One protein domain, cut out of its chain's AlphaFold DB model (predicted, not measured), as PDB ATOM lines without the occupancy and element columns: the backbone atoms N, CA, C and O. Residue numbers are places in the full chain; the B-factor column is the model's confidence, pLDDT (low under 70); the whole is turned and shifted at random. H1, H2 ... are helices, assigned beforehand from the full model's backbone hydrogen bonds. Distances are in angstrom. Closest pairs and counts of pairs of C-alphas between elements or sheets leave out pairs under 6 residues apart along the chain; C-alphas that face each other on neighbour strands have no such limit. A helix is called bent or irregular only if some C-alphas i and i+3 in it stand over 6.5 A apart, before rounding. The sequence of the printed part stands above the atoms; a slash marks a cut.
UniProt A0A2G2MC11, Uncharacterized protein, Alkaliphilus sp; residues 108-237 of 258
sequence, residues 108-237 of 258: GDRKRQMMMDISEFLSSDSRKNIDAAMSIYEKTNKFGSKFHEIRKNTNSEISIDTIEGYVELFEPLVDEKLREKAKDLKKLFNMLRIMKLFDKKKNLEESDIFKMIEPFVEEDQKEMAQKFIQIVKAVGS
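This is residues 108 to 237 of the 258 residues of an uncharacterized protein of Alkaliphilus sp (UniProt A0A2G2MC11). A long, open zigzag of six helices, each folding back on the one before it, with no shared core: each helix touches just its neighbours along the chain. The longest helix, H2, has H1 folded back along its beginning and H3 along its end, and from H3 the zigzag goes on through H4 and H5 to H6, at the far end from H1. Residues 198 to 203, the last residue of H4 and part of the link from H4 to H5, stick out. You have 130 printed residues with six named helices, H1 to H6 in that order, and no named strand; the class is all helix. The whole is only just loose, close to extended, with a radius of gyration of the C-alphas of 21.0 A, and its elongated outline spans 66 by 38 by 30 A.

Start at H2, residues 124 to 153. With residues 126 to 134 alone it touches H1, residues 108 to 120; look at Ser 119 and Arg 127, whose C-alphas, the closest of the two, are 5.3 A apart. The two make a helical hairpin, opposite ways at a shallow tilt of 17 degrees. With residues 143 to 153 alone H2 touches H3, residues 160 to 173; their closest C-alphas, those of Ile 150 and Gly 165, are 6.1 A apart. This hairpin too runs opposite ways, at a shallow tilt of 5 degrees. H1 and H3 are apart. Next, H3 touches H4, residues 176 to 198, closest at the C-alphas of Glu 171 and Arg 179, 5.5 A; they are a hairpin at a shallow tilt of 14 degrees, opposite ways. With residues 187 to 194 alone H4 touches H5, residues 206 to 216, closest at the C-alphas of Lys 187 and Pro 215, 6.3 A. They form a hairpin, opposite ways at a shallow tilt of 21 degrees. The last hairpin joins H5 to H6, residues 219 to 237, which touches it with residues 222 to 230 alone; the C-alphas of Phe 210 and Gln 226 are the closest, 6.5 A apart, and the tilt is steep, 39 degrees, opposite ways. The helix packing is mostly aligned, with 4 of the 5 touching pairs at a shallow tilt. In the backbones of H1, H2 and H4 every O i to N i+4 pair is within hydrogen-bond range; in H3 it is 8 of 10, in H5 5 of 7 and in H6 13 of 15.

Find C-alpha 124 at (74.508, 46.159, 174.698); from there H2 runs 43.6 A to C-alpha 153 at (65.766, 30.767, 134.845). H1 before it is 19.1 A long, from C-alpha 108 to C-alpha 120. After it come H3, 20.7 A from C-alpha 160 to 173, and H4, 33.2 A from 176 to 198. H5 measures 16.2 A from C-alpha 206 to 216, and H6 28.1 A from 219 to C-alpha 237 at (30.770, 15.103, 140.092). Three helices are irregular: in H3 C-alphas 169 and 172 are 7.0 A apart, in H5 C-alphas 212 and 215 are 7.0 A apart, and in H6 C-alphas 220 and 223 are 7.2 A apart.

The two C-alphas farthest apart are those of Ser 123 and Ser 237, at 66.8 A. The printed part has no cut and no long link: H1 to H2, H3 to H4 and H5 to H6 are tight, while H2 to H3 and H4 to H5 are short. Residues 198 to 203, of which 198 belongs to H4, stand free. The mean pLDDT of the printed part is 74.2; look for values under 70 at 28 residues, among them 153 to 158 and 193 to 204.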
ATOM      1  N   GLY A 108      81.595  30.299 156.537       72.69
ATOM      2  CA  GLY A 108      80.610  31.343 156.827       72.69
ATOM      3  C   GLY A 108      79.906  31.120 158.165       72.69
ATOM      4  O   GLY A 108      79.827  32.039 158.978       72.69
ATOM      5  N   ASP A 109      79.483  29.886 158.435       74.62
ATOM      6  CA  ASP A 109      78.790  29.540 159.680       74.62
ATOM      7  C   ASP A 109      79.721  29.615 160.893       74.62
ATOM      8  O   ASP A 109      79.327  30.119 161.941       74.62
ATOM      9  N   ARG A 110      80.995  29.229 160.733       76.38
ATOM     10  CA  ARG A 110      82.031  29.417 161.760       76.38
ATOM     11  C   ARG A 110      82.204  30.883 162.141       76.38
ATOM     12  O   ARG A 110      82.275  31.198 163.323       76.38
ATOM     13  N   LYS A 111      82.238  31.787 161.155       77.81
ATOM     14  CA  LYS A 111      82.315  33.234 161.415       77.81
ATOM     15  C   LYS A 111      81.080  33.752 162.140       77.81
ATOM     16  O   LYS A 111      81.223  34.563 163.049       77.81
ATOM     17  N   ARG A 112      79.890  33.288 161.756       75.25
ATOM     18  CA  ARG A 112      78.632  33.663 162.413       75.25
ATOM     19  C   ARG A 112      78.619  33.213 163.871       75.25
ATOM     20  O   ARG A 112      78.337  34.024 164.743       75.25
ATOM     21  N   GLN A 113      78.999  31.963 164.122       78.38
ATOM     22  CA  GLN A 113      79.070  31.410 165.467       78.38
ATOM     23  C   GLN A 113      80.107  32.146 166.322       78.38
ATOM     24  O   GLN A 113      79.786  32.590 167.416       78.38
ATOM     25  N   MET A 114      81.303  32.410 165.786       79.75
ATOM     26  CA  MET A 114      82.305  33.227 166.479       79.75
ATOM     27  C   MET A 114      81.809  34.645 166.774       79.75
ATOM     28  O   MET A 114      82.089  35.174 167.842       79.75
ATOM     29  N   MET A 115      81.075  35.282 165.856       79.88
ATOM     30  CA  MET A 115      80.490  36.596 166.129       79.88
ATOM     31  C   MET A 115      79.419  36.538 167.222       79.88
ATOM     32  O   MET A 115      79.322  37.490 167.990       79.88
ATOM     33  N   MET A 116      78.648  35.447 167.324       80.56
ATOM     34  CA  MET A 116      77.699  35.249 168.427       80.56
ATOM     35  C   MET A 116      78.442  35.086 169.752       80.56
ATOM     36  O   MET A 116      78.135  35.801 170.703       80.56
ATOM     37  N   ASP A 117      79.475  34.246 169.772       81.25
ATOM     38  CA  ASP A 117      80.299  34.005 170.958       81.25
ATOM     39  C   ASP A 117      80.996  35.310 171.413       81.25
ATOM     40  O   ASP A 117      81.005  35.643 172.593       81.25
ATOM     41  N   ILE A 118      81.502  36.131 170.481       80.50
ATOM     42  CA  ILE A 118      82.089  37.453 170.787       80.50
ATOM     43  C   ILE A 118      81.022  38.447 171.274       80.50
ATOM     44  O   ILE A 118      81.309  39.281 172.134       80.50
ATOM     45  N   SER A 119      79.796  38.376 170.748       82.44
ATOM     46  CA  SER A 119      78.705  39.290 171.120       82.44
ATOM     47  C   SER A 119      78.284  39.171 172.586       82.44
ATOM     48  O   SER A 119      77.800  40.152 173.153       82.44
ATOM     49  N   GLU A 120      78.510  38.013 173.213       79.69
ATOM     50  CA  GLU A 120      78.242  37.782 174.636       79.69
ATOM     51  C   GLU A 120      79.141  38.638 175.541       79.69
ATOM     52  O   GLU A 120      78.714  39.080 176.607       79.69
ATOM     53  N   PHE A 121      80.353  38.955 175.080       83.38
ATOM     54  CA  PHE A 121      81.338  39.749 175.821       83.38
ATOM     55  C   PHE A 121      81.301  41.248 175.486       83.38
ATOM     56  O   PHE A 121      82.113  42.021 176.001       83.38
ATOM     57  N   LEU A 122      80.384  41.678 174.618       82.44
ATOM     58  CA  LEU A 122      80.279  43.059 174.158       82.44
ATOM     59  C   LEU A 122      79.172  43.835 174.880       82.44
ATOM     60  O   LEU A 122      78.189  43.281 175.367       82.44
ATOM     61  N   SER A 123      79.319  45.162 174.926       84.81
ATOM     62  CA  SER A 123      78.290  46.056 175.467       84.81
ATOM     63  C   SER A 123      76.980  45.959 174.671       84.81
ATOM     64  O   SER A 123      76.987  45.638 173.482       84.81
ATOM     65  N   SER A 124      75.847  46.285 175.302       80.31
ATOM     66  CA  SER A 124      74.508  46.159 174.698       80.31
ATOM     67  C   SER A 124      74.362  46.865 173.347       80.31
ATOM     68  O   SER A 124      73.673  46.361 172.464       80.31
ATOM     69  N   ASP A 125      75.019  48.011 173.160       81.00
ATOM     70  CA  ASP A 125      74.966  48.759 171.899       81.00
ATOM     71  C   ASP A 125      75.820  48.106 170.804       81.00
ATOM     72  O   ASP A 125      75.402  48.018 169.650       81.00
ATOM     73  N   SER A 126      76.981  47.561 171.171       80.50
ATOM     74  CA  SER A 126      77.840  46.805 170.251       80.50
ATOM     75  C   SER A 126      77.190  45.482 169.838       80.50
ATOM     76  O   SER A 126      77.285  45.082 168.678       80.50
ATOM     77  N   ARG A 127      76.463  44.841 170.760       80.50
ATOM     78  CA  ARG A 127      75.676  43.633 170.496       80.50
ATOM     79  C   ARG A 127      74.563  43.888 169.480       80.50
ATOM     80  O   ARG A 127      74.472  43.151 168.506       80.50
ATOM     81  N   LYS A 128      73.809  44.987 169.619       83.19
ATOM     82  CA  LYS A 128      72.797  45.397 168.620       83.19
ATOM     83  C   LYS A 128      73.391  45.575 167.223       83.19
ATOM     84  O   LYS A 128      72.763  45.190 166.241       83.19
ATOM     85  N   ASN A 129      74.595  46.139 167.125       81.62
ATOM     86  CA  ASN A 129      75.273  46.318 165.839       81.62
ATOM     87  C   ASN A 129      75.685  44.980 165.215       81.62
ATOM     88  O   ASN A 129      75.570  44.813 164.001       81.62
ATOM     89  N   ILE A 130      76.129  44.022 166.032       80.31
ATOM     90  CA  ILE A 130      76.449  42.668 165.573       80.31
ATOM     91  C   ILE A 130      75.185  41.930 165.125       80.31
ATOM     92  O   ILE A 130      75.179  41.376 164.028       80.31
ATOM     93  N   ASP A 131      74.105  41.980 165.904       82.75
ATOM     94  CA  ASP A 131      72.827  41.356 165.542       82.75
ATOM     95  C   ASP A 131      72.273  41.949 164.235       82.75
ATOM     96  O   ASP A 131      71.841  41.224 163.334       82.75
ATOM     97  N   ALA A 132      72.362  43.275 164.078       81.56
ATOM     98  CA  ALA A 132      72.004  43.953 162.839       81.56
ATOM     99  C   ALA A 132      72.876  43.477 161.668       81.56
ATOM    100  O   ALA A 132      72.335  43.110 160.621       81.56
ATOM    101  N   ALA A 133      74.198  43.410 161.842       78.31
ATOM    102  CA  ALA A 133      75.121  42.928 160.818       78.31
ATOM    103  C   ALA A 133      74.851  41.464 160.425       78.31
ATOM    104  O   ALA A 133      74.852  41.149 159.233       78.31
ATOM    105  N   MET A 134      74.545  40.586 161.389       79.50
ATOM    106  CA  MET A 134      74.151  39.199 161.114       79.50
ATOM    107  C   MET A 134      72.840  39.131 160.333       79.50
ATOM    108  O   MET A 134      72.758  38.422 159.329       79.50
ATOM    109  N   SER A 135      71.837  39.919 160.730       80.19
ATOM    110  CA  SER A 135      70.552  39.959 160.029       80.19
ATOM    111  C   SER A 135      70.697  40.453 158.584       80.19
ATOM    112  O   SER A 135      70.043  39.932 157.680       80.19
ATOM    113  N   ILE A 136      71.586  41.423 158.345       81.25
ATOM    114  CA  ILE A 136      71.905  41.920 157.004       81.25
ATOM    115  C   ILE A 136      72.604  40.826 156.208       81.25
ATOM    116  O   ILE A 136      72.180  40.544 155.092       81.25
ATOM    117  N   TYR A 137      73.613  40.166 156.780       79.75
ATOM    118  CA  TYR A 137      74.323  39.074 156.118       79.75
ATOM    119  C   TYR A 137      73.372  37.956 155.671       79.75
ATOM    120  O   TYR A 137      73.409  37.538 154.513       79.75
ATOM    121  N   GLU A 138      72.463  37.516 156.543       79.62
ATOM    122  CA  GLU A 138      71.449  36.512 156.206       79.62
ATOM    123  C   GLU A 138      70.515  36.975 155.085       79.62
ATOM    124  O   GLU A 138      70.242  36.215 154.148       79.62
ATOM    125  N   LYS A 139      70.039  38.225 155.154       78.75
ATOM    126  CA  LYS A 139      69.191  38.819 154.112       78.75
ATOM    127  C   LYS A 139      69.932  38.908 152.780       78.75
ATOM    128  O   LYS A 139      69.364  38.538 151.757       78.75
ATOM    129  N   THR A 140      71.197  39.328 152.779       80.06
ATOM    130  CA  THR A 140      72.038  39.411 151.579       80.06
ATOM    131  C   THR A 140      72.302  38.035 150.983       80.06
ATOM    132  O   THR A 140      72.252  37.888 149.764       80.06
ATOM    133  N   ASN A 141      72.534  37.012 151.808       78.88
ATOM    134  CA  ASN A 141      72.788  35.665 151.305       78.88
ATOM    135  C   ASN A 141      71.521  35.057 150.675       78.88
ATOM    136  O   ASN A 141      71.581  34.518 149.572       78.88
ATOM    137  N   LYS A 142      70.353  35.239 151.315       78.00
ATOM    138  CA  LYS A 142      69.042  34.871 150.742       78.00
ATOM    139  C   LYS A 142      68.730  35.641 149.457       78.00
ATOM    140  O   LYS A 142      68.190  35.073 148.511       78.00
ATOM    141  N   PHE A 143      69.075  36.927 149.413       79.38
ATOM    142  CA  PHE A 143      68.940  37.747 148.211       79.38
ATOM    143  C   PHE A 143      69.831  37.209 147.087       79.38
ATOM    144  O   PHE A 143      69.363  37.014 145.971       79.38
ATOM    145  N   GLY A 144      71.096  36.905 147.384       75.94
ATOM    146  CA  GLY A 144      72.046  36.355 146.421       75.94
ATOM    147  C   GLY A 144      71.600  35.009 145.851       75.94
ATOM    148  O   GLY A 144      71.646  34.823 144.634       75.94
ATOM    149  N   SER A 145      71.110  34.096 146.698       79.75
ATOM    150  CA  SER A 145      70.618  32.788 146.249       79.75
ATOM    151  C   SER A 145      69.377  32.915 145.363       79.75
ATOM    152  O   SER A 145      69.355  32.341 144.275       79.75
ATOM    153  N   LYS A 146      68.390  33.728 145.768       74.62
ATOM    154  CA  LYS A 146      67.177  33.979 144.972       74.62
ATOM    155  C   LYS A 146      67.487  34.706 143.661       74.62
ATOM    156  O   LYS A 146      66.957  34.352 142.615       74.62
ATOM    157  N   PHE A 147      68.386  35.687 143.681       80.56
ATOM    158  CA  PHE A 147      68.824  36.380 142.469       80.56
ATOM    159  C   PHE A 147      69.521  35.427 141.490       80.56
ATOM    160  O   PHE A 147      69.279  35.484 140.282       80.56
ATOM    161  N   HIS A 148      70.368  34.530 141.999       79.50
ATOM    162  CA  HIS A 148      71.027  33.521 141.175       79.50
ATOM    163  C   HIS A 148      70.021  32.544 140.550       79.50
ATOM    164  O   HIS A 148      70.155  32.206 139.375       79.50
ATOM    165  N   GLU A 149      68.994  32.141 141.299       77.62
ATOM    166  CA  GLU A 149      67.895  31.302 140.813       77.62
ATOM    167  C   GLU A 149      67.097  31.985 139.692       77.62
ATOM    168  O   GLU A 149      66.940  31.412 138.611       77.62
ATOM    169  N   ILE A 150      66.693  33.245 139.889       74.69
ATOM    170  CA  ILE A 150      66.002  34.044 138.863       74.69
ATOM    171  C   ILE A 150      66.872  34.144 137.608       74.69
ATOM    172  O   ILE A 150      66.412  33.857 136.502       74.69
ATOM    173  N   ARG A 151      68.160  34.476 137.768       76.44
ATOM    174  CA  ARG A 151      69.106  34.598 136.653       76.44
ATOM    175  C   ARG A 151      69.269  33.287 135.884       76.44
ATOM    176  O   ARG A 151      69.285  33.320 134.658       76.44
ATOM    177  N   LYS A 152      69.357  32.146 136.576       75.12
ATOM    178  CA  LYS A 152      69.449  30.818 135.949       75.12
ATOM    179  C   LYS A 152      68.205  30.489 135.113       75.12
ATOM    180  O   LYS A 152      68.327  29.846 134.075       75.12
ATOM    181  N   ASN A 153      67.041  30.981 135.530       66.38
ATOM    182  CA  ASN A 153      65.766  30.767 134.845       66.38
ATOM    183  C   ASN A 153      65.501  31.768 133.696       66.38
ATOM    184  O   ASN A 153      64.527  31.604 132.967       66.38
ATOM    185  N   THR A 154      66.352  32.785 133.483       63.91
ATOM    186  CA  THR A 154      66.112  33.890 132.519       63.91
ATOM    187  C   THR A 154      66.762  33.662 131.140       63.91
ATOM    188  O   THR A 154      67.164  34.605 130.470       63.91
ATOM    189  N   ASN A 155      66.901  32.421 130.671       56.31
ATOM    190  CA  ASN A 155      67.736  32.140 129.493       56.31
ATOM    191  C   ASN A 155      67.215  32.630 128.123       56.31
ATOM    192  O   ASN A 155      67.960  32.464 127.160       56.31
ATOM    193  N   SER A 156      66.045  33.276 127.987       53.09
ATOM    194  CA  SER A 156      65.702  33.920 126.694       53.09
ATOM    195  C   SER A 156      64.470  34.832 126.631       53.09
ATOM    196  O   SER A 156      64.394  35.619 125.697       53.09
ATOM    197  N   GLU A 157      63.524  34.807 127.572       58.41
ATOM    198  CA  GLU A 157      62.340  35.687 127.520       58.41
ATOM    199  C   GLU A 157      61.921  36.142 128.920       58.41
ATOM    200  O   GLU A 157      61.994  35.375 129.881       58.41
ATOM    201  N   ILE A 158      61.465  37.396 129.038       63.59
ATOM    202  CA  ILE A 158      60.865  37.916 130.273       63.59
ATOM    203  C   ILE A 158      59.521  37.205 130.463       63.59
ATOM    204  O   ILE A 158      58.509  37.581 129.871       63.59
ATOM    205  N   SER A 159      59.524  36.144 131.265       72.38
ATOM    206  CA  SER A 159      58.319  35.395 131.619       72.38
ATOM    207  C   SER A 159      57.639  35.991 132.859       72.38
ATOM    208  O   SER A 159      58.269  36.696 133.648       72.38
ATOM    209  N   ILE A 160      56.349  35.686 133.049       70.38
ATOM    210  CA  ILE A 160      55.600  36.058 134.264       70.38
ATOM    211  C   ILE A 160      56.313  35.521 135.516       70.38
ATOM    212  O   ILE A 160      56.466  36.262 136.483       70.38
ATOM    213  N   ASP A 161      56.841  34.294 135.452       71.88
ATOM    214  CA  ASP A 161      57.596  33.669 136.545       71.88
ATOM    215  C   ASP A 161      58.886  34.449 136.879       71.88
ATOM    216  O   ASP A 161      59.289  34.556 138.036       71.88
ATOM    217  N   THR A 162      59.529  35.053 135.873       72.06
ATOM    218  CA  THR A 162      60.730  35.879 136.066       72.06
ATOM    219  C   THR A 162      60.402  37.179 136.802       72.06
ATOM    220  O   THR A 162      61.139  37.578 137.704       72.06
ATOM    221  N   ILE A 163      59.302  37.846 136.433       72.94
ATOM    222  CA  ILE A 163      58.877  39.095 137.082       72.94
ATOM    223  C   ILE A 163      58.403  38.819 138.513       72.94
ATOM    224  O   ILE A 163      58.787  39.550 139.425       72.94
ATOM    225  N   GLU A 164      57.646  37.743 138.732       76.06
ATOM    226  CA  GLU A 164      57.240  37.290 140.067       76.06
ATOM    227  C   GLU A 164      58.457  37.024 140.965       76.06
ATOM    228  O   GLU A 164      58.516  37.542 142.082       76.06
ATOM    229  N   GLY A 165      59.482  36.340 140.448       76.06
ATOM    230  CA  GLY A 165      60.738  36.128 141.169       76.06
ATOM    231  C   GLY A 165      61.405  37.435 141.617       76.06
ATOM    232  O   GLY A 165      61.850  37.545 142.760       76.06
ATOM    233  N   TYR A 166      61.426  38.469 140.767       76.50
ATOM    234  CA  TYR A 166      61.929  39.788 141.170       76.50
ATOM    235  C   TYR A 166      61.057  40.441 142.248       76.50
ATOM    236  O   TYR A 166      61.591  41.013 143.196       76.50
ATOM    237  N   VAL A 167      59.730  40.335 142.152       79.69
ATOM    238  CA  VAL A 167      58.815  40.870 143.175       79.69
ATOM    239  C   VAL A 167      59.068  40.202 144.524       79.69
ATOM    240  O   VAL A 167      59.167  40.897 145.530       79.69
ATOM    241  N   GLU A 168      59.270  38.886 144.556       79.12
ATOM    242  CA  GLU A 168      59.644  38.165 145.778       79.12
ATOM    243  C   GLU A 168      61.004  38.561 146.348       79.12
ATOM    244  O   GLU A 168      61.210  38.516 147.564       79.12
ATOM    245  N   LEU A 169      61.949  38.889 145.472       78.62
ATOM    246  CA  LEU A 169      63.292  39.297 145.851       78.62
ATOM    247  C   LEU A 169      63.285  40.678 146.526       78.62
ATOM    248  O   LEU A 169      64.020  40.895 147.491       78.62
ATOM    249  N   PHE A 170      62.450  41.594 146.032       76.56
ATOM    250  CA  PHE A 170      62.365  42.969 146.528       76.56
ATOM    251  C   PHE A 170      61.312  43.177 147.623       76.56
ATOM    252  O   PHE A 170      61.479  44.094 148.423       76.56
ATOM    253  N   GLU A 171      60.288  42.323 147.737       78.25
ATOM    254  CA  GLU A 171      59.259  42.384 148.792       78.25
ATOM    255  C   GLU A 171      59.816  42.582 150.222       78.25
ATOM    256  O   GLU A 171      59.294  43.437 150.939       78.25
ATOM    257  N   PRO A 172      60.869  41.870 150.677       75.69
ATOM    258  CA  PRO A 172      61.400  42.058 152.029       75.69
ATOM    259  C   PRO A 172      62.257  43.324 152.206       75.69
ATOM    260  O   PRO A 172      62.654  43.625 153.332       75.69
ATOM    261  N   LEU A 173      62.593  44.027 151.119       73.69
ATOM    262  CA  LEU A 173      63.445  45.223 151.116       73.69
ATOM    263  C   LEU A 173      62.653  46.527 150.990       73.69
ATOM    264  O   LEU A 173      63.239  47.601 151.112       73.69
ATOM    265  N   VAL A 174      61.353  46.440 150.717       77.44
ATOM    266  CA  VAL A 174      60.493  47.604 150.507       77.44
ATOM    267  C   VAL A 174      59.665  47.927 151.748       77.44
ATOM    268  O   VAL A 174      59.326  47.048 152.542       77.44
ATOM    269  N   ASP A 175      59.323  49.204 151.898       79.44
ATOM    270  CA  ASP A 175      58.505  49.703 153.005       79.44
ATOM    271  C   ASP A 175      57.118  49.047 153.043       79.44
ATOM    272  O   ASP A 175      56.615  48.554 152.035       79.44
ATOM    273  N   GLU A 176      56.443  49.112 154.191       77.88
ATOM    274  CA  GLU A 176      55.156  48.444 154.437       77.88
ATOM    275  C   GLU A 176      54.086  48.755 153.371       77.88
ATOM    276  O   GLU A 176      53.453  47.845 152.838       77.88
ATOM    277  N   LYS A 177      53.987  50.020 152.936       73.44
ATOM    278  CA  LYS A 177      53.089  50.441 151.842       73.44
ATOM    279  C   LYS A 177      53.438  49.812 150.490       73.44
ATOM    280  O   LYS A 177      52.559  49.525 149.684       73.44
ATOM    281  N   LEU A 178      54.726  49.651 150.197       75.75
ATOM    282  CA  LEU A 178      55.200  49.037 148.955       75.75
ATOM    283  C   LEU A 178      55.113  47.511 149.022       75.75
ATOM    284  O   LEU A 178      54.886  46.871 147.999       75.75
ATOM    285  N   ARG A 179      55.227  46.935 150.218       79.12
ATOM    286  CA  ARG A 179      55.025  45.513 150.479       79.12
ATOM    287  C   ARG A 179      53.570  45.100 150.261       79.12
ATOM    288  O   ARG A 179      53.331  44.073 149.634       79.12
ATOM    289  N   GLU A 180      52.599  45.906 150.694       79.94
ATOM    290  CA  GLU A 180      51.183  45.690 150.344       79.94
ATOM    291  C   GLU A 180      50.973  45.711 148.825       79.94
ATOM    292  O   GLU A 180      50.389  44.783 148.267       79.94
ATOM    293  N   LYS A 181      51.560  46.695 148.131       78.31
ATOM    294  CA  LYS A 181      51.520  46.746 146.663       78.31
ATOM    295  C   LYS A 181      52.204  45.548 146.004       78.31
ATOM    296  O   LYS A 181      51.721  45.081 144.979       78.31
ATOM    297  N   ALA A 182      53.295  45.030 146.569       78.19
ATOM    298  CA  ALA A 182      53.961  43.825 146.079       78.19
ATOM    299  C   ALA A 182      53.068  42.581 146.231       78.19
ATOM    300  O   ALA A 182      52.989  41.771 145.305       78.19
ATOM    301  N   LYS A 183      52.333  42.459 147.346       81.19
ATOM    302  CA  LYS A 183      51.319  41.408 147.531       81.19
ATOM    303  C   LYS A 183      50.194  41.521 146.506       81.19
ATOM    304  O   LYS A 183      49.797  40.513 145.927       81.19
ATOM    305  N   ASP A 184      49.701  42.727 146.243       78.25
ATOM    306  CA  ASP A 184      48.667  42.936 145.226       78.25
ATOM    307  C   ASP A 184      49.181  42.649 143.810       78.25
ATOM    308  O   ASP A 184      48.472  42.058 142.996       78.25
ATOM    309  N   LEU A 185      50.445  42.970 143.530       78.56
ATOM    310  CA  LEU A 185      51.094  42.635 142.266       78.56
ATOM    311  C   LEU A 185      51.222  41.112 142.080       78.56
ATOM    312  O   LEU A 185      50.950  40.610 140.991       78.56
ATOM    313  N   LYS A 186      51.543  40.359 143.142       78.94
ATOM    314  CA  LYS A 186      51.506  38.884 143.129       78.94
ATOM    315  C   LYS A 186      50.109  38.342 142.827       78.94
ATOM    316  O   LYS A 186      49.970  37.442 142.000       78.94
ATOM    317  N   LYS A 187      49.058  38.913 143.432       79.62
ATOM    318  CA  LYS A 187      47.666  38.537 143.118       79.62
ATOM    319  C   LYS A 187      47.357  38.753 141.633       79.62
ATOM    320  O   LYS A 187      46.783  37.870 140.998       79.62
ATOM    321  N   LEU A 188      47.777  39.887 141.066       75.75
ATOM    322  CA  LEU A 188      47.604  40.190 139.642       75.75
ATOM    323  C   LEU A 188      48.367  39.214 138.735       75.75
ATOM    324  O   LEU A 188      47.805  38.758 137.740       75.75
ATOM    325  N   PHE A 189      49.607  38.848 139.074       75.06
ATOM    326  CA  PHE A 189      50.363  37.851 138.306       75.06
ATOM    327  C   PHE A 189      49.707  36.472 138.335       75.06
ATOM    328  O   PHE A 189      49.615  35.828 137.289       75.06
ATOM    329  N   ASN A 190      49.167  36.060 139.483       71.62
ATOM    330  CA  ASN A 190      48.401  34.823 139.581       71.62
ATOM    331  C   ASN A 190      47.142  34.864 138.705       71.62
ATOM    332  O   ASN A 190      46.910  33.927 137.944       71.62
ATOM    333  N   MET A 191      46.394  35.974 138.696       71.31
ATOM    334  CA  MET A 191      45.260  36.145 137.773       71.31
ATOM    335  C   MET A 191      45.681  36.080 136.297       71.31
ATOM    336  O   MET A 191      45.020  35.415 135.503       71.31
ATOM    337  N   LEU A 192      46.793  36.717 135.921       70.38
ATOM    338  CA  LEU A 192      47.354  36.664 134.562       70.38
ATOM    339  C   LEU A 192      47.768  35.241 134.160       70.38
ATOM    340  O   LEU A 192      47.516  34.814 133.031       70.38
ATOM    341  N   ARG A 193      48.372  34.485 135.084       69.94
ATOM    342  CA  ARG A 193      48.743  33.078 134.884       69.94
ATOM    343  C   ARG A 193      47.507  32.217 134.641       69.94
ATOM    344  O   ARG A 193      47.509  31.401 133.725       69.94
ATOM    345  N   ILE A 194      46.448  32.451 135.408       65.94
ATOM    346  CA  ILE A 194      45.160  31.769 135.274       65.94
ATOM    347  C   ILE A 194      44.494  32.125 133.949       65.94
ATOM    348  O   ILE A 194      44.109  31.223 133.216       65.94
ATOM    349  N   MET A 195      44.432  33.405 133.578       67.56
ATOM    350  CA  MET A 195      43.870  33.835 132.293       67.56
ATOM    351  C   MET A 195      44.604  33.172 131.117       67.56
ATOM    352  O   MET A 195      43.967  32.663 130.201       67.56
ATOM    353  N   LYS A 196      45.937  33.062 131.195       66.88
ATOM    354  CA  LYS A 196      46.753  32.334 130.211       66.88
ATOM    355  C   LYS A 196      46.505  30.815 130.214       66.88
ATOM    356  O   LYS A 196      46.690  30.178 129.178       66.88
ATOM    357  N   LEU A 197      46.128  30.222 131.350       64.62
ATOM    358  CA  LEU A 197      45.744  28.807 131.454       64.62
ATOM    359  C   LEU A 197      44.341  28.556 130.886       64.62
ATOM    360  O   LEU A 197      44.180  27.594 130.139       64.62
ATOM    361  N   PHE A 198      43.375  29.441 131.149       64.44
ATOM    362  CA  PHE A 198      42.036  29.415 130.543       64.44
ATOM    363  C   PHE A 198      42.094  29.508 129.014       64.44
ATOM    364  O   PHE A 198      41.354  28.810 128.326       64.44
ATOM    365  N   ASP A 199      43.014  30.315 128.480       59.72
ATOM    366  CA  ASP A 199      43.199  30.474 127.033       59.72
ATOM    367  C   ASP A 199      43.841  29.233 126.370       59.72
ATOM    368  O   ASP A 199      43.741  29.035 125.160       59.72
ATOM    369  N   LYS A 200      44.508  28.366 127.155       58.28
ATOM    370  CA  LYS A 200      45.267  27.199 126.656       58.28
ATOM    371  C   LYS A 200      44.661  25.832 126.983       58.28
ATOM    372  O   LYS A 200      44.918  24.882 126.243       58.28
ATOM    373  N   LYS A 201      43.898  25.685 128.070       55.78
ATOM    374  CA  LYS A 201      43.291  24.418 128.516       55.78
ATOM    375  C   LYS A 201      41.787  24.615 128.738       55.78
ATOM    376  O   LYS A 201      41.381  25.388 129.593       55.78
ATOM    377  N   LYS A 202      40.955  23.846 128.021       53.97
ATOM    378  CA  LYS A 202      39.489  23.810 128.220       53.97
ATOM    379  C   LYS A 202      39.056  23.184 129.559       53.97
ATOM    380  O   LYS A 202      37.927  23.406 129.971       53.97
ATOM    381  N   ASN A 203      39.940  22.431 130.224       58.81
ATOM    382  CA  ASN A 203      39.669  21.737 131.485       58.81
ATOM    383  C   ASN A 203      40.652  22.210 132.567       58.81
ATOM    384  O   ASN A 203      41.865  22.110 132.375       58.81
ATOM    385  N   LEU A 204      40.123  22.713 133.685       61.19
ATOM    386  CA  LEU A 204      40.887  23.128 134.867       61.19
ATOM    387  C   LEU A 204      41.100  21.945 135.814       61.19
ATOM    388  O   LEU A 204      40.151  21.227 136.137       61.19
ATOM    389  N   GLU A 205      42.331  21.759 136.282       70.38
ATOM    390  CA  GLU A 205      42.669  20.758 137.298       70.38
ATOM    391  C   GLU A 205      42.545  21.357 138.716       70.38
ATOM    392  O   GLU A 205      42.655  22.568 138.907       70.38
ATOM    393  N   GLU A 206      42.335  20.520 139.743       64.69
ATOM    394  CA  GLU A 206      42.198  20.965 141.150       64.69
ATOM    395  C   GLU A 206      43.380  21.816 141.623       64.69
ATOM    396  O   GLU A 206      43.201  22.780 142.367       64.69
ATOM    397  N   SER A 207      44.590  21.484 141.166       71.81
ATOM    398  CA  SER A 207      45.805  22.227 141.489       71.81
ATOM    399  C   SER A 207      45.803  23.644 140.925       71.81
ATOM    400  O   SER A 207      46.418  24.529 141.516       71.81
ATOM    401  N   ASP A 208      45.125  23.870 139.799       67.75
ATOM    402  CA  ASP A 208      45.035  25.187 139.167       67.75
ATOM    403  C   ASP A 208      44.016  26.066 139.902       67.75
ATOM    404  O   ASP A 208      44.260  27.253 140.119       67.75
ATOM    405  N   ILE A 209      42.918  25.462 140.373       68.56
ATOM    406  CA  ILE A 209      41.919  26.129 141.216       68.56
ATOM    407  C   ILE A 209      42.513  26.447 142.591       68.56
ATOM    408  O   ILE A 209      42.340  27.555 143.083       68.56
ATOM    409  N   PHE A 210      43.271  25.538 143.206       72.62
ATOM    410  CA  PHE A 210      43.900  25.816 144.500       72.62
ATOM    411  C   PHE A 210      44.908  26.965 144.410       72.62
ATOM    412  O   PHE A 210      44.832  27.899 145.205       72.62
ATOM    413  N   LYS A 211      45.759  26.982 143.376       68.25
ATOM    414  CA  LYS A 211      46.673  28.106 143.098       68.25
ATOM    415  C   LYS A 211      45.947  29.435 142.840       68.25
ATOM    416  O   LYS A 211      46.540  30.493 143.020       68.25
ATOM    417  N   MET A 212      44.674  29.396 142.435       64.06
ATOM    418  CA  MET A 212      43.837  30.586 142.250       64.06
ATOM    419  C   MET A 212      43.357  31.189 143.567       64.06
ATOM    420  O   MET A 212      43.263  32.413 143.667       64.06
ATOM    421  N   ILE A 213      43.076  30.358 144.571       65.50
ATOM    422  CA  ILE A 213      42.552  30.812 145.867       65.50
ATOM    423  C   ILE A 213      43.651  30.976 146.916       65.50
ATOM    424  O   ILE A 213      43.498  31.801 147.807       65.50
ATOM    425  N   GLU A 214      44.776  30.268 146.784       75.25
ATOM    426  CA  GLU A 214      45.916  30.319 147.710       75.25
ATOM    427  C   GLU A 214      46.363  31.749 148.092       75.25
ATOM    428  O   GLU A 214      46.595  31.988 149.275       75.25
ATOM    429  N   PRO A 215      46.416  32.742 147.180       68.75
ATOM    430  CA  PRO A 215      46.818  34.110 147.531       68.75
ATOM    431  C   PRO A 215      45.790  34.878 148.376       68.75
ATOM    432  O   PRO A 215      46.104  35.948 148.902       68.75
ATOM    433  N   PHE A 216      44.554  34.381 148.450       68.81
ATOM    434  CA  PHE A 216      43.432  34.975 149.184       68.81
ATOM    435  C   PHE A 216      43.140  34.247 150.499       68.81
ATOM    436  O   PHE A 216      42.237  34.649 151.228       68.81
ATOM    437  N   VAL A 217      43.889  33.184 150.787       73.12
ATOM    438  CA  VAL A 217      43.688  32.304 151.935       73.12
ATOM    439  C   VAL A 217      44.889  32.455 152.867       73.12
ATOM    440  O   VAL A 217      46.040  32.351 152.444       73.12
ATOM    441  N   GLU A 218      44.630  32.735 154.143       77.12
ATOM    442  CA  GLU A 218      45.687  32.816 155.158       77.12
ATOM    443  C   GLU A 218      46.368  31.450 155.352       77.12
ATOM    444  O   GLU A 218      45.754  30.415 155.100       77.12
ATOM    445  N   GLU A 219      47.633  31.423 155.794       74.44
ATOM    446  CA  GLU A 219      48.411  30.174 155.955       74.44
ATOM    447  C   GLU A 219      47.653  29.107 156.754       74.44
ATOM    448  O   GLU A 219      47.574  27.956 156.325       74.44
ATOM    449  N   ASP A 220      46.997  29.518 157.838       77.62
ATOM    450  CA  ASP A 220      46.223  28.647 158.729       77.62
ATOM    451  C   ASP A 220      44.960  28.069 158.059       77.62
ATOM    452  O   ASP A 220      44.395  27.070 158.504       77.62
ATOM    453  N   GLN A 221      44.504  28.686 156.967       72.81
ATOM    454  CA  GLN A 221      43.297  28.312 156.229       72.81
ATOM    455  C   GLN A 221      43.601  27.546 154.934       72.81
ATOM    456  O   GLN A 221      42.674  27.039 154.296       72.81
ATOM    457  N   LYS A 222      44.877  27.405 154.546       77.88
ATOM    458  CA  LYS A 222      45.278  26.725 153.301       77.88
ATOM    459  C   LYS A 222      44.793  25.277 153.247       77.88
ATOM    460  O   LYS A 222      44.234  24.852 152.237       77.88
ATOM    461  N   GLU A 223      44.930  24.536 154.345       78.31
ATOM    462  CA  GLU A 223      44.478  23.141 154.423       78.31
ATOM    463  C   GLU A 223      42.945  23.031 154.311       78.31
ATOM    464  O   GLU A 223      42.411  22.109 153.690       78.31
ATOM    465  N   MET A 224      42.219  24.004 154.869       77.81
ATOM    466  CA  MET A 224      40.759  24.066 154.792       77.81
ATOM    467  C   MET A 224      40.283  24.415 153.377       77.81
ATOM    468  O   MET A 224      39.358  23.778 152.873       77.81
ATOM    469  N   ALA A 225      40.946  25.358 152.705       73.31
ATOM    470  CA  ALA A 225      40.667  25.700 151.314       73.31
ATOM    471  C   ALA A 225      40.914  24.511 150.374       73.31
ATOM    472  O   ALA A 225      40.108  24.255 149.480       73.31
ATOM    473  N   GLN A 226      41.967  23.724 150.618       81.00
ATOM    474  CA  GLN A 226      42.240  22.509 149.850       81.00
ATOM    475  C   GLN A 226      41.119  21.470 150.013       81.00
ATOM    476  O   GLN A 226      40.619  20.937 149.020       81.00
ATOM    477  N   LYS A 227      40.670  21.227 151.251       77.88
ATOM    478  CA  LYS A 227      39.540  20.325 151.538       77.88
ATOM    479  C   LYS A 227      38.239  20.826 150.909       77.88
ATOM    480  O   LYS A 227      37.476  20.029 150.371       77.88
ATOM    481  N   PHE A 228      37.998  22.136 150.914       76.12
ATOM    482  CA  PHE A 228      36.805  22.728 150.310       76.12
ATOM    483  C   PHE A 228      36.755  22.521 148.788       76.12
ATOM    484  O   PHE A 228      35.713  22.132 148.264       76.12
ATOM    485  N   ILE A 229      37.875  22.690 148.079       77.94
ATOM    486  CA  ILE A 229      37.955  22.434 146.627       77.94
ATOM    487  C   ILE A 229      37.659  20.965 146.306       77.94
ATOM    488  O   ILE A 229      36.914  20.678 145.368       77.94
ATOM    489  N   GLN A 230      38.199  20.041 147.105       78.06
ATOM    490  CA  GLN A 230      37.928  18.609 146.953       78.06
ATOM    491  C   GLN A 230      36.440  18.291 147.156       78.06
ATOM    492  O   GLN A 230      35.862  17.543 146.369       78.06
ATOM    493  N   ILE A 231      35.798  18.906 148.159       74.38
ATOM    494  CA  ILE A 231      34.359  18.751 148.418       74.38
ATOM    495  C   ILE A 231      33.531  19.309 147.255       74.38
ATOM    496  O   ILE A 231      32.655  18.614 146.750       74.38
ATOM    497  N   VAL A 232      33.815  20.529 146.790       70.25
ATOM    498  CA  VAL A 232      33.078  21.161 145.680       70.25
ATOM    499  C   VAL A 232      33.161  20.316 144.410       70.25
ATOM    500  O   VAL A 232      32.155  20.137 143.725       70.25
ATOM    501  N   LYS A 233      34.326  19.732 144.114       70.31
ATOM    502  CA  LYS A 233      34.468  18.828 142.972       70.31
ATOM    503  C   LYS A 233      33.715  17.515 143.175       70.31
ATOM    504  O   LYS A 233      33.067  17.059 142.236       70.31
ATOM    505  N   ALA A 234      33.776  16.914 144.363       73.06
ATOM    506  CA  ALA A 234      33.025  15.696 144.665       73.06
ATOM    507  C   ALA A 234      31.514  15.922 144.493       73.06
ATOM    508  O   ALA A 234      30.851  15.123 143.843       73.06
ATOM    509  N   VAL A 235      30.995  17.057 144.973       70.12
ATOM    510  CA  VAL A 235      29.587  17.448 144.816       70.12
ATOM    511  C   VAL A 235      29.237  17.720 143.349       70.12
ATOM    512  O   VAL A 235      28.249  17.188 142.853       70.12
ATOM    513  N   GLY A 236      30.076  18.454 142.610       59.16
ATOM    514  CA  GLY A 236      29.864  18.697 141.176       59.16
ATOM    515  C   GLY A 236      29.996  17.447 140.293       59.16
ATOM    516  O   GLY A 236      29.474  17.419 139.182       59.16
ATOM    517  N   SER A 237      30.670  16.401 140.778       61.31
ATOM    518  CA  SER A 237      30.770  15.103 140.092       61.31
ATOM    519  C   SER A 237      29.559  14.203 140.360       61.31
ATOM    520  O   SER A 237      29.302  13.290 139.579       61.31
TER     521      SER A 237